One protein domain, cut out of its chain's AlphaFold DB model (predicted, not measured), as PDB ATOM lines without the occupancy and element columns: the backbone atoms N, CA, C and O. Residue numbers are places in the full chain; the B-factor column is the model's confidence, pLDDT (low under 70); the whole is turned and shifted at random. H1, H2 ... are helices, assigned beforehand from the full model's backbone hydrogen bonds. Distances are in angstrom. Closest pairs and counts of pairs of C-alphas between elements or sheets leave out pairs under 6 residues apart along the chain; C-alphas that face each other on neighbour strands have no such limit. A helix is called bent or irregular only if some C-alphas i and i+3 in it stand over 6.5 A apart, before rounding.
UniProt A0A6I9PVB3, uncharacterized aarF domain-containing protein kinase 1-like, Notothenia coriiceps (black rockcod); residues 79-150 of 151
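AT A GLANCE: This is residues 79 to 150 of the 151 residues of the protein "uncharacterized aarF domain-containing protein kinase 1-like" of Notothenia coriiceps (black rockcod) (UniProt A0A6I9PVB3). H1, the longest helix, and H2 form a side-by-side hairpin; H3 crosses H2, H4 folds back toward the hairpin's turn, and H5 lies away from these four, residues 145 to 150 sticking out. The printed part has 72 residues, five named helices, H1 to H5 in order, no named strand: all helix. It is compact, radius of gyration of the C-alphas 12.5 A, spanning 34 by 28 by 20 A.

IN THESE COORDINATES: H1, residues 79 to 93, runs 21.0 A from C-alpha 79 at (4.917, -0.822, -37.624). H2 is 96 to 105, H3 109 to 120, H4 124 to 129. H5, 138 to 148, ends at C-alpha 148 (17.601, -15.421, -62.279). H3 is irregular: C-alphas 110 and 113 are 7.7 A apart.

HOW THE PARTS SIT: H1 touches H2, closest C-alphas Ala 90 and Gly 98, 5.3 A, opposite ways at a shallow 19 degrees. H2 touches H3, closest C-alphas Ser 103 and Phe 112, 5.3 A, only just about perpendicular at 72 degrees. H3 touches H4, closest C-alphas Cys 117 and Trp 124, 6.0 A. H5 is apart from H1 to H4. Every O i to N i+4 pair is within hydrogen-bond range except in H3, 6 of 8.

THE WHOLE: The farthest C-alphas, Asp 79 and His 138, are 36.1 A apart. The printed part has no cut and no long link. Residues 147 to 150 have pLDDT under 70.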
ATOM      1  N   ASP A  79       3.632  -0.784 -38.329       97.12
ATOM      2  CA  ASP A  79       4.917  -0.822 -37.624       97.12
ATOM      3  C   ASP A  79       5.990  -1.562 -38.425       97.12
ATOM      4  O   ASP A  79       7.113  -1.068 -38.548       97.12
ATOM      5  N   PHE A  80       5.628  -2.689 -39.048       96.94
ATOM      6  CA  PHE A  80       6.526  -3.437 -39.928       96.94
ATOM      7  C   PHE A  80       6.998  -2.564 -41.094       96.94
ATOM      8  O   PHE A  80       8.196  -2.470 -41.367       96.94
ATOM      9  N   ARG A  81       6.070  -1.856 -41.753       97.62
ATOM     10  CA  ARG A  81       6.395  -0.947 -42.857       97.62
ATOM     11  C   ARG A  81       7.329   0.173 -42.410       97.62
ATOM     12  O   ARG A  81       8.294   0.471 -43.109       97.62
ATOM     13  N   LEU A  82       7.065   0.796 -41.260       97.94
ATOM     14  CA  LEU A  82       7.917   1.865 -40.734       97.94
ATOM     15  C   LEU A  82       9.325   1.367 -40.407       97.94
ATOM     16  O   LEU A  82      10.299   2.063 -40.704       97.94
ATOM     17  N   ASP A  83       9.451   0.174 -39.831       98.12
ATOM     18  CA  ASP A  83      10.752  -0.435 -39.560       98.12
ATOM     19  C   ASP A  83      11.497  -0.779 -40.853       98.12
ATOM     20  O   ASP A  83      12.691  -0.496 -40.959       98.12
ATOM     21  N   TYR A  84      10.793  -1.267 -41.875       97.56
ATOM     22  CA  TYR A  84      11.364  -1.514 -43.198       97.56
ATOM     23  C   TYR A  84      11.839  -0.221 -43.888       97.56
ATOM     24  O   TYR A  84      12.955  -0.170 -44.407       97.56
ATOM     25  N   CYS A  85      11.063   0.870 -43.821       97.25
ATOM     26  CA  CYS A  85      11.491   2.194 -44.298       97.25
ATOM     27  C   CYS A  85      12.781   2.659 -43.607       97.25
ATOM     28  O   CYS A  85      13.703   3.164 -44.249       97.25
ATOM     29  N   ARG A  86      12.842   2.509 -42.280       98.06
ATOM     30  CA  ARG A  86      13.990   2.938 -41.476       98.06
ATOM     31  C   ARG A  86      15.222   2.072 -41.729       98.06
ATOM     32  O   ARG A  86      16.325   2.615 -41.754       98.06
ATOM     33  N   LEU A  87      15.044   0.774 -41.988       97.50
ATOM     34  CA  LEU A  87      16.122  -0.106 -42.433       97.50
ATOM     35  C   LEU A  87      16.740   0.398 -43.743       97.50
ATOM     36  O   LEU A  87      17.953   0.587 -43.801       97.50
ATOM     37  N   TRP A  88      15.930   0.689 -44.765       96.19
ATOM     38  CA  TRP A  88      16.434   1.229 -46.034       96.19
ATOM     39  C   TRP A  88      17.160   2.567 -45.860       96.19
ATOM     40  O   TRP A  88      18.229   2.766 -46.434       96.19
ATOM     41  N   GLN A  89      16.640   3.469 -45.021       95.25
ATOM     42  CA  GLN A  89      17.336   4.719 -44.698       95.25
ATOM     43  C   GLN A  89      18.696   4.475 -44.031       95.25
ATOM     44  O   GLN A  89      19.660   5.166 -44.358       95.25
ATOM     45  N   ALA A  90      18.783   3.504 -43.117       95.88
ATOM     46  CA  ALA A  90      20.031   3.140 -42.457       95.88
ATOM     47  C   ALA A  90      21.046   2.544 -43.450       95.88
ATOM     48  O   ALA A  90      22.196   2.977 -43.467       95.88
ATOM     49  N   LEU A  91      20.607   1.645 -44.339       95.25
ATOM     50  CA  LEU A  91      21.440   1.048 -45.394       95.25
ATOM     51  C   LEU A  91      22.019   2.103 -46.348       95.25
ATOM     52  O   LEU A  91      23.206   2.069 -46.666       95.25
ATOM     53  N   ILE A  92      21.193   3.063 -46.777       91.75
ATOM     54  CA  ILE A  92      21.620   4.159 -47.662       91.75
ATOM     55  C   ILE A  92      22.647   5.060 -46.964       91.75
ATOM     56  O   ILE A  92      23.598   5.515 -47.594       91.75
ATOM     57  N   ARG A  93      22.469   5.315 -45.662       90.44
ATOM     58  CA  ARG A  93      23.357   6.176 -44.864       90.44
ATOM     59  C   ARG A  93      24.604   5.467 -44.328       90.44
ATOM     60  O   ARG A  93      25.449   6.143 -43.751       90.44
ATOM     61  N   GLY A  94      24.707   4.144 -44.467       90.50
ATOM     62  CA  GLY A  94      25.754   3.351 -43.813       90.50
ATOM     63  C   GLY A  94      25.644   3.334 -42.278       90.50
ATOM     64  O   GLY A  94      26.644   3.160 -41.588       90.50
ATOM     65  N   ASP A  95      24.448   3.543 -41.716       94.94
ATOM     66  CA  ASP A  95      24.216   3.491 -40.265       94.94
ATOM     67  C   ASP A  95      24.032   2.041 -39.803       94.94
ATOM     68  O   ASP A  95      22.913   1.528 -39.723       94.94
ATOM     69  N   MET A  96      25.135   1.376 -39.467       94.81
ATOM     70  CA  MET A  96      25.107  -0.033 -39.068       94.81
ATOM     71  C   MET A  96      24.334  -0.302 -37.777       94.81
ATOM     72  O   MET A  96      23.732  -1.367 -37.642       94.81
ATOM     73  N   SER A  97      24.284   0.671 -36.864       96.50
ATOM     74  CA  SER A  97      23.478   0.558 -35.645       96.50
ATOM     75  C   SER A  97      21.982   0.533 -35.973       96.50
ATOM     76  O   SER A  97      21.224  -0.274 -35.429       96.50
ATOM     77  N   GLY A  98      21.565   1.366 -36.932       97.44
ATOM     78  CA  GLY A  98      20.223   1.360 -37.499       97.44
ATOM     79  C   GLY A  98      19.929   0.071 -38.262       97.44
ATOM     80  O   GLY A  98      18.875  -0.529 -38.046       97.44
ATOM     81  N   VAL A  99      20.860  -0.390 -39.104       97.19
ATOM     82  CA  VAL A  99      20.715  -1.639 -39.871       97.19
ATOM     83  C   VAL A  99      20.471  -2.820 -38.938       97.19
ATOM     84  O   VAL A  99      19.494  -3.541 -39.133       97.19
ATOM     85  N   GLU A 100      21.288  -2.995 -37.898       97.69
ATOM     86  CA  GLU A 100      21.090  -4.069 -36.922       97.69
ATOM     87  C   GLU A 100      19.739  -3.936 -36.211       97.69
ATOM     88  O   GLU A 100      18.944  -4.882 -36.189       97.69
ATOM     89  N   ARG A 101      19.442  -2.748 -35.669       98.31
ATOM     90  CA  ARG A 101      18.214  -2.496 -34.906       98.31
ATOM     91  C   ARG A 101      16.959  -2.834 -35.702       98.31
ATOM     92  O   ARG A 101      16.081  -3.527 -35.186       98.31
ATOM     93  N   TYR A 102      16.837  -2.318 -36.925       98.25
ATOM     94  CA  TYR A 102      15.624  -2.505 -37.722       98.25
ATOM     95  C   TYR A 102      15.554  -3.902 -38.334       98.25
ATOM     96  O   TYR A 102      14.475  -4.482 -38.364       98.25
ATOM     97  N   SER A 103      16.685  -4.510 -38.698       97.75
ATOM     98  CA  SER A 103      16.710  -5.914 -39.126       97.75
ATOM     99  C   SER A 103      16.230  -6.861 -38.023       97.75
ATOM    100  O   SER A 103      15.424  -7.753 -38.281       97.75
ATOM    101  N   ARG A 104      16.654  -6.646 -36.768       97.62
ATOM    102  CA  ARG A 104      16.170  -7.433 -35.620       97.62
ATOM    103  C   ARG A 104      14.668  -7.267 -35.401       97.62
ATOM    104  O   ARG A 104      13.989  -8.257 -35.151       97.62
ATOM    105  N   ARG A 105      14.139  -6.045 -35.541       97.38
ATOM    106  CA  ARG A 105      12.691  -5.769 -35.450       97.38
ATOM    107  C   ARG A 105      11.881  -6.444 -36.561       97.38
ATOM    108  O   ARG A 105      10.738  -6.809 -36.326       97.38
ATOM    109  N   LEU A 106      12.494  -6.667 -37.722       96.62
ATOM    110  CA  LEU A 106      11.917  -7.422 -38.838       96.62
ATOM    111  C   LEU A 106      12.110  -8.947 -38.709       96.62
ATOM    112  O   LEU A 106      11.738  -9.684 -39.614       96.62
ATOM    113  N   GLY A 107      12.684  -9.429 -37.600       96.00
ATOM    114  CA  GLY A 107      12.839 -10.858 -37.316       96.00
ATOM    115  C   GLY A 107      14.155 -11.484 -37.785       96.00
ATOM    116  O   GLY A 107      14.329 -12.687 -37.627       96.00
ATOM    117  N   ALA A 108      15.114 -10.705 -38.303       96.31
ATOM    118  CA  ALA A 108      16.399 -11.246 -38.764       96.31
ATOM    119  C   ALA A 108      17.333 -11.693 -37.621       96.31
ATOM    120  O   ALA A 108      18.277 -12.446 -37.851       96.31
ATOM    121  N   GLY A 109      17.098 -11.230 -36.387       95.06
ATOM    122  CA  GLY A 109      17.911 -11.596 -35.223       95.06
ATOM    123  C   GLY A 109      19.409 -11.333 -35.433       95.06
ATOM    124  O   GLY A 109      19.801 -10.279 -35.933       95.06
ATOM    125  N   ASP A 110      20.243 -12.306 -35.063       95.00
ATOM    126  CA  ASP A 110      21.703 -12.232 -35.232       95.00
ATOM    127  C   ASP A 110      22.151 -12.356 -36.699       95.00
ATOM    128  O   ASP A 110      23.287 -12.028 -37.033       95.00
ATOM    129  N   LEU A 111      21.249 -12.759 -37.600       96.56
ATOM    130  CA  LEU A 111      21.506 -12.849 -39.039       96.56
ATOM    131  C   LEU A 111      21.300 -11.510 -39.763       96.56
ATOM    132  O   LEU A 111      21.239 -11.487 -40.991       96.56
ATOM    133  N   PHE A 112      21.214 -10.386 -39.042       96.25
ATOM    134  CA  PHE A 112      20.981  -9.067 -39.637       96.25
ATOM    135  C   PHE A 112      21.974  -8.722 -40.756       96.25
ATOM    136  O   PHE A 112      21.588  -8.112 -41.750       96.25
ATOM    137  N   ALA A 113      23.238  -9.136 -40.617       94.44
ATOM    138  CA  ALA A 113      24.267  -8.882 -41.617       94.44
ATOM    139  C   ALA A 113      23.970  -9.618 -42.929       94.44
ATOM    140  O   ALA A 113      24.003  -9.020 -44.003       94.44
ATOM    141  N   LEU A 114      23.606 -10.901 -42.837       95.31
ATOM    142  CA  LEU A 114      23.200 -11.696 -43.993       95.31
ATOM    143  C   LEU A 114      21.909 -11.148 -44.606       95.31
ATOM    144  O   LEU A 114      21.823 -11.007 -45.822       95.31
ATOM    145  N   PHE A 115      20.934 -10.788 -43.770       96.00
ATOM    146  CA  PHE A 115      19.682 -10.190 -44.217       96.00
ATOM    147  C   PHE A 115      19.914  -8.893 -45.003       96.00
ATOM    148  O   PHE A 115      19.355  -8.729 -46.083       96.00
ATOM    149  N   ALA A 116      20.796  -8.011 -44.525       95.50
ATOM    150  CA  ALA A 116      21.167  -6.786 -45.229       95.50
ATOM    151  C   ALA A 116      21.847  -7.062 -46.583       95.50
ATOM    152  O   ALA A 116      21.527  -6.400 -47.573       95.50
ATOM    153  N   CYS A 117      22.744  -8.051 -46.655       94.12
ATOM    154  CA  CYS A 117      23.379  -8.465 -47.909       94.12
ATOM    155  C   CYS A 117      22.357  -9.006 -48.919       94.12
ATOM    156  O   CYS A 117      22.363  -8.588 -50.072       94.12
ATOM    157  N   VAL A 118      21.447  -9.886 -48.484       93.00
ATOM    158  CA  VAL A 118      20.386 -10.451 -49.338       93.00
ATOM    159  C   VAL A 118      19.447  -9.354 -49.831       93.00
ATOM    160  O   VAL A 118      19.159  -9.280 -51.019       93.00
ATOM    161  N   LEU A 119      19.015  -8.465 -48.934       92.94
ATOM    162  CA  LEU A 119      18.074  -7.395 -49.257       92.94
ATOM    163  C   LEU A 119      18.629  -6.414 -50.296       92.94
ATOM    164  O   LEU A 119      17.889  -5.881 -51.117       92.94
ATOM    165  N   THR A 120      19.931  -6.150 -50.233       92.44
ATOM    166  CA  THR A 120      20.595  -5.178 -51.107       92.44
ATOM    167  C   THR A 120      21.233  -5.825 -52.331       92.44
ATOM    168  O   THR A 120      21.613  -5.110 -53.256       92.44
ATOM    169  N   ALA A 121      21.361  -7.156 -52.340       91.56
ATOM    170  CA  ALA A 121      22.224  -7.910 -53.246       91.56
ATOM    171  C   ALA A 121      23.659  -7.351 -53.303       91.56
ATOM    172  O   ALA A 121      24.298  -7.319 -54.356       91.56
ATOM    173  N   ARG A 122      24.168  -6.869 -52.162       92.31
ATOM    174  CA  ARG A 122      25.521  -6.318 -52.026       92.31
ATOM    175  C   ARG A 122      26.345  -7.125 -51.039       92.31
ATOM    176  O   ARG A 122      25.824  -7.747 -50.114       92.31
ATOM    177  N   SER A 123      27.660  -7.077 -51.221       92.19
ATOM    178  CA  SER A 123      28.619  -7.624 -50.265       92.19
ATOM    179  C   SER A 123      28.557  -6.899 -48.917       92.19
ATOM    180  O   SER A 123      28.233  -5.711 -48.838       92.19
ATOM    181  N   TRP A 124      28.959  -7.589 -47.845       92.06
ATOM    182  CA  TRP A 124      29.016  -6.993 -46.506       92.06
ATOM    183  C   TRP A 124      29.896  -5.739 -46.459       92.06
ATOM    184  O   TRP A 124      29.546  -4.753 -45.816       92.06
ATOM    185  N   THR A 125      31.008  -5.745 -47.196       90.81
ATOM    186  CA  THR A 125      31.901  -4.589 -47.325       90.81
ATOM    187  C   THR A 125      31.166  -3.365 -47.876       90.81
ATOM    188  O   THR A 125      31.325  -2.269 -47.345       90.81
ATOM    189  N   ALA A 126      30.333  -3.545 -48.907       91.31
ATOM    190  CA  ALA A 126      29.544  -2.464 -49.487       91.31
ATOM    191  C   ALA A 126      28.411  -2.007 -48.556       91.31
ATOM    192  O   ALA A 126      28.191  -0.807 -48.414       91.31
ATOM    193  N   VAL A 127      27.730  -2.937 -47.877       91.88
ATOM    194  CA  VAL A 127      26.706  -2.607 -46.868       91.88
ATOM    195  C   VAL A 127      27.304  -1.756 -45.744       91.88
ATOM    196  O   VAL A 127      26.750  -0.712 -45.408       91.88
ATOM    197  N   ASN A 128      28.466  -2.153 -45.217       89.50
ATOM    198  CA  ASN A 128      29.133  -1.477 -44.103       89.50
ATOM    199  C   ASN A 128      29.661  -0.075 -44.466       89.50
ATOM    200  O   ASN A 128      29.687   0.819 -43.629       89.50
ATOM    201  N   ALA A 129      30.059   0.140 -45.723       86.88
ATOM    202  CA  ALA A 129      30.470   1.452 -46.229       86.88
ATOM    203  C   ALA A 129      29.285   2.356 -46.645       86.88
ATOM    204  O   ALA A 129      29.479   3.531 -46.970       86.88
ATOM    205  N   GLY A 130      28.065   1.812 -46.654       87.38
ATOM    206  CA  GLY A 130      26.888   2.414 -47.271       87.38
ATOM    207  C   GLY A 130      26.763   2.009 -48.740       87.38
ATOM    208  O   GLY A 130      27.667   2.217 -49.551       87.38
ATOM    209  N   ILE A 131      25.598   1.466 -49.105       88.06
ATOM    210  CA  ILE A 131      25.376   0.838 -50.419       88.06
ATOM    211  C   ILE A 131      25.534   1.800 -51.605       88.06
ATOM    212  O   ILE A 131      25.806   1.363 -52.723       88.06
ATOM    213  N   SER A 132      25.382   3.103 -51.377       86.44
ATOM    214  CA  SER A 132      25.558   4.141 -52.400       86.44
ATOM    215  C   SER A 132      26.995   4.665 -52.496       86.44
ATOM    216  O   SER A 132      27.330   5.328 -53.473       86.44
ATOM    217  N   SER A 133      27.841   4.375 -51.505       86.81
ATOM    218  CA  SER A 133      29.215   4.886 -51.409       86.81
ATOM    219  C   SER A 133      30.216   4.054 -52.212       86.81
ATOM    220  O   SER A 133      31.299   4.533 -52.540       86.81
ATOM    221  N   VAL A 134      29.875   2.797 -52.509       87.50
ATOM    222  CA  VAL A 134      30.754   1.836 -53.185       87.50
ATOM    223  C   VAL A 134      30.126   1.423 -54.520       87.50
ATOM    224  O   VAL A 134      28.943   1.068 -54.534       87.50
ATOM    225  N   PRO A 135      30.876   1.426 -55.639       89.62
ATOM    226  CA  PRO A 135      30.391   0.906 -56.916       89.62
ATOM    227  C   PRO A 135      29.991  -0.571 -56.830       89.62
ATOM    228  O   PRO A 135      30.573  -1.339 -56.065       89.62
ATOM    229  N   VAL A 136      29.007  -0.971 -57.634       89.75
ATOM    230  CA  VAL A 136      28.632  -2.386 -57.781       89.75
ATOM    231  C   VAL A 136      29.749  -3.123 -58.520       89.75
ATOM    232  O   VAL A 136      30.254  -2.630 -59.531       89.75
ATOM    233  N   THR A 137      30.148  -4.296 -58.029       89.94
ATOM    234  CA  THR A 137      31.208  -5.094 -58.664       89.94
ATOM    235  C   THR A 137      30.651  -6.065 -59.709       89.94
ATOM    236  O   THR A 137      29.491  -6.469 -59.664       89.94
ATOM    237  N   HIS A 138      31.499  -6.521 -60.638       86.69
ATOM    238  CA  HIS A 138      31.114  -7.562 -61.602       86.69
ATOM    239  C   HIS A 138      30.698  -8.882 -60.935       86.69
ATOM    240  O   HIS A 138      29.817  -9.563 -61.451       86.69
ATOM    241  N   SER A 139      31.302  -9.236 -59.797       86.00
ATOM    242  CA  SER A 139      30.924 -10.435 -59.042       86.00
ATOM    243  C   SER A 139      29.540 -10.308 -58.401       86.00
ATOM    244  O   SER A 139      28.776 -11.268 -58.431       86.00
ATOM    245  N   GLU A 140      29.188  -9.125 -57.879       86.50
ATOM    246  CA  GLU A 140      27.844  -8.837 -57.355       86.50
ATOM    247  C   GLU A 140      26.786  -8.953 -58.465       86.50
ATOM    248  O   GLU A 140      25.731  -9.551 -58.265       86.50
ATOM    249  N   VAL A 141      27.095  -8.461 -59.668       84.50
ATOM    250  CA  VAL A 141      26.214  -8.592 -60.840       84.50
ATOM    251  C   VAL A 141      26.094 -10.047 -61.312       84.50
ATOM    252  O   VAL A 141      24.998 -10.486 -61.652       84.50
ATOM    253  N   GLY A 142      27.193 -10.807 -61.329       81.25
ATOM    254  CA  GLY A 142      27.194 -12.216 -61.742       81.25
ATOM    255  C   GLY A 142      26.273 -13.088 -60.886       81.25
ATOM    256  O   GLY A 142      25.466 -13.836 -61.431       81.25
ATOM    257  N   LEU A 143      26.314 -12.908 -59.562       77.69
ATOM    258  CA  LEU A 143      25.428 -13.601 -58.617       77.69
ATOM    259  C   LEU A 143      23.942 -13.337 -58.900       77.69
ATOM    260  O   LEU A 143      23.127 -14.254 -58.843       77.69
ATOM    261  N   LEU A 144      23.582 -12.095 -59.236       75.38
ATOM    262  CA  LEU A 144      22.203 -11.747 -59.593       75.38
ATOM    263  C   LEU A 144      21.735 -12.460 -60.867       75.38
ATOM    264  O   LEU A 144      20.588 -12.893 -60.935       75.38
ATOM    265  N   TYR A 145      22.615 -12.606 -61.861       73.81
ATOM    266  CA  TYR A 145      22.287 -13.333 -63.086       73.81
ATOM    267  C   TYR A 145      22.111 -14.837 -62.859       73.81
ATOM    268  O   TYR A 145      21.228 -15.432 -63.470       73.81
ATOM    269  N   GLU A 146      22.916 -15.451 -61.991       75.00
ATOM    270  CA  GLU A 146      22.798 -16.878 -61.656       75.00
ATOM    271  C   GLU A 146      21.489 -17.186 -60.911       75.00
ATOM    272  O   GLU A 146      20.808 -18.165 -61.226       75.00
ATOM    273  N   LEU A 147      21.082 -16.306 -59.989       64.12
ATOM    274  CA  LEU A 147      19.807 -16.420 -59.268       64.12
ATOM    275  C   LEU A 147      18.578 -16.278 -60.179       64.12
ATOM    276  O   LEU A 147      17.522 -16.798 -59.855       64.12
ATOM    277  N   GLN A 148      18.697 -15.584 -61.314       60.50
ATOM    278  CA  GLN A 148      17.601 -15.421 -62.279       60.50
ATOM    279  C   GLN A 148      17.498 -16.568 -63.296       60.50
ATOM    280  O   GLN A 148      16.506 -16.650 -64.012       60.50
ATOM    281  N   GLN A 149      18.523 -17.416 -63.407       55.19
ATOM    282  CA  GLN A 149      18.558 -18.552 -64.341       55.19
ATOM    283  C   GLN A 149      18.156 -19.879 -63.690       55.19
ATOM    284  O   GLN A 149      18.179 -20.914 -64.352       55.19
ATOM    285  N   THR A 150      17.843 -19.868 -62.394       47.56
ATOM    286  CA  THR A 150      17.532 -21.075 -61.620       47.56
ATOM    287  C   THR A 150      16.045 -21.450 -61.609       47.56
ATOM    288  O   THR A 150      15.704 -22.441 -60.967       47.56
TER     289      THR A 150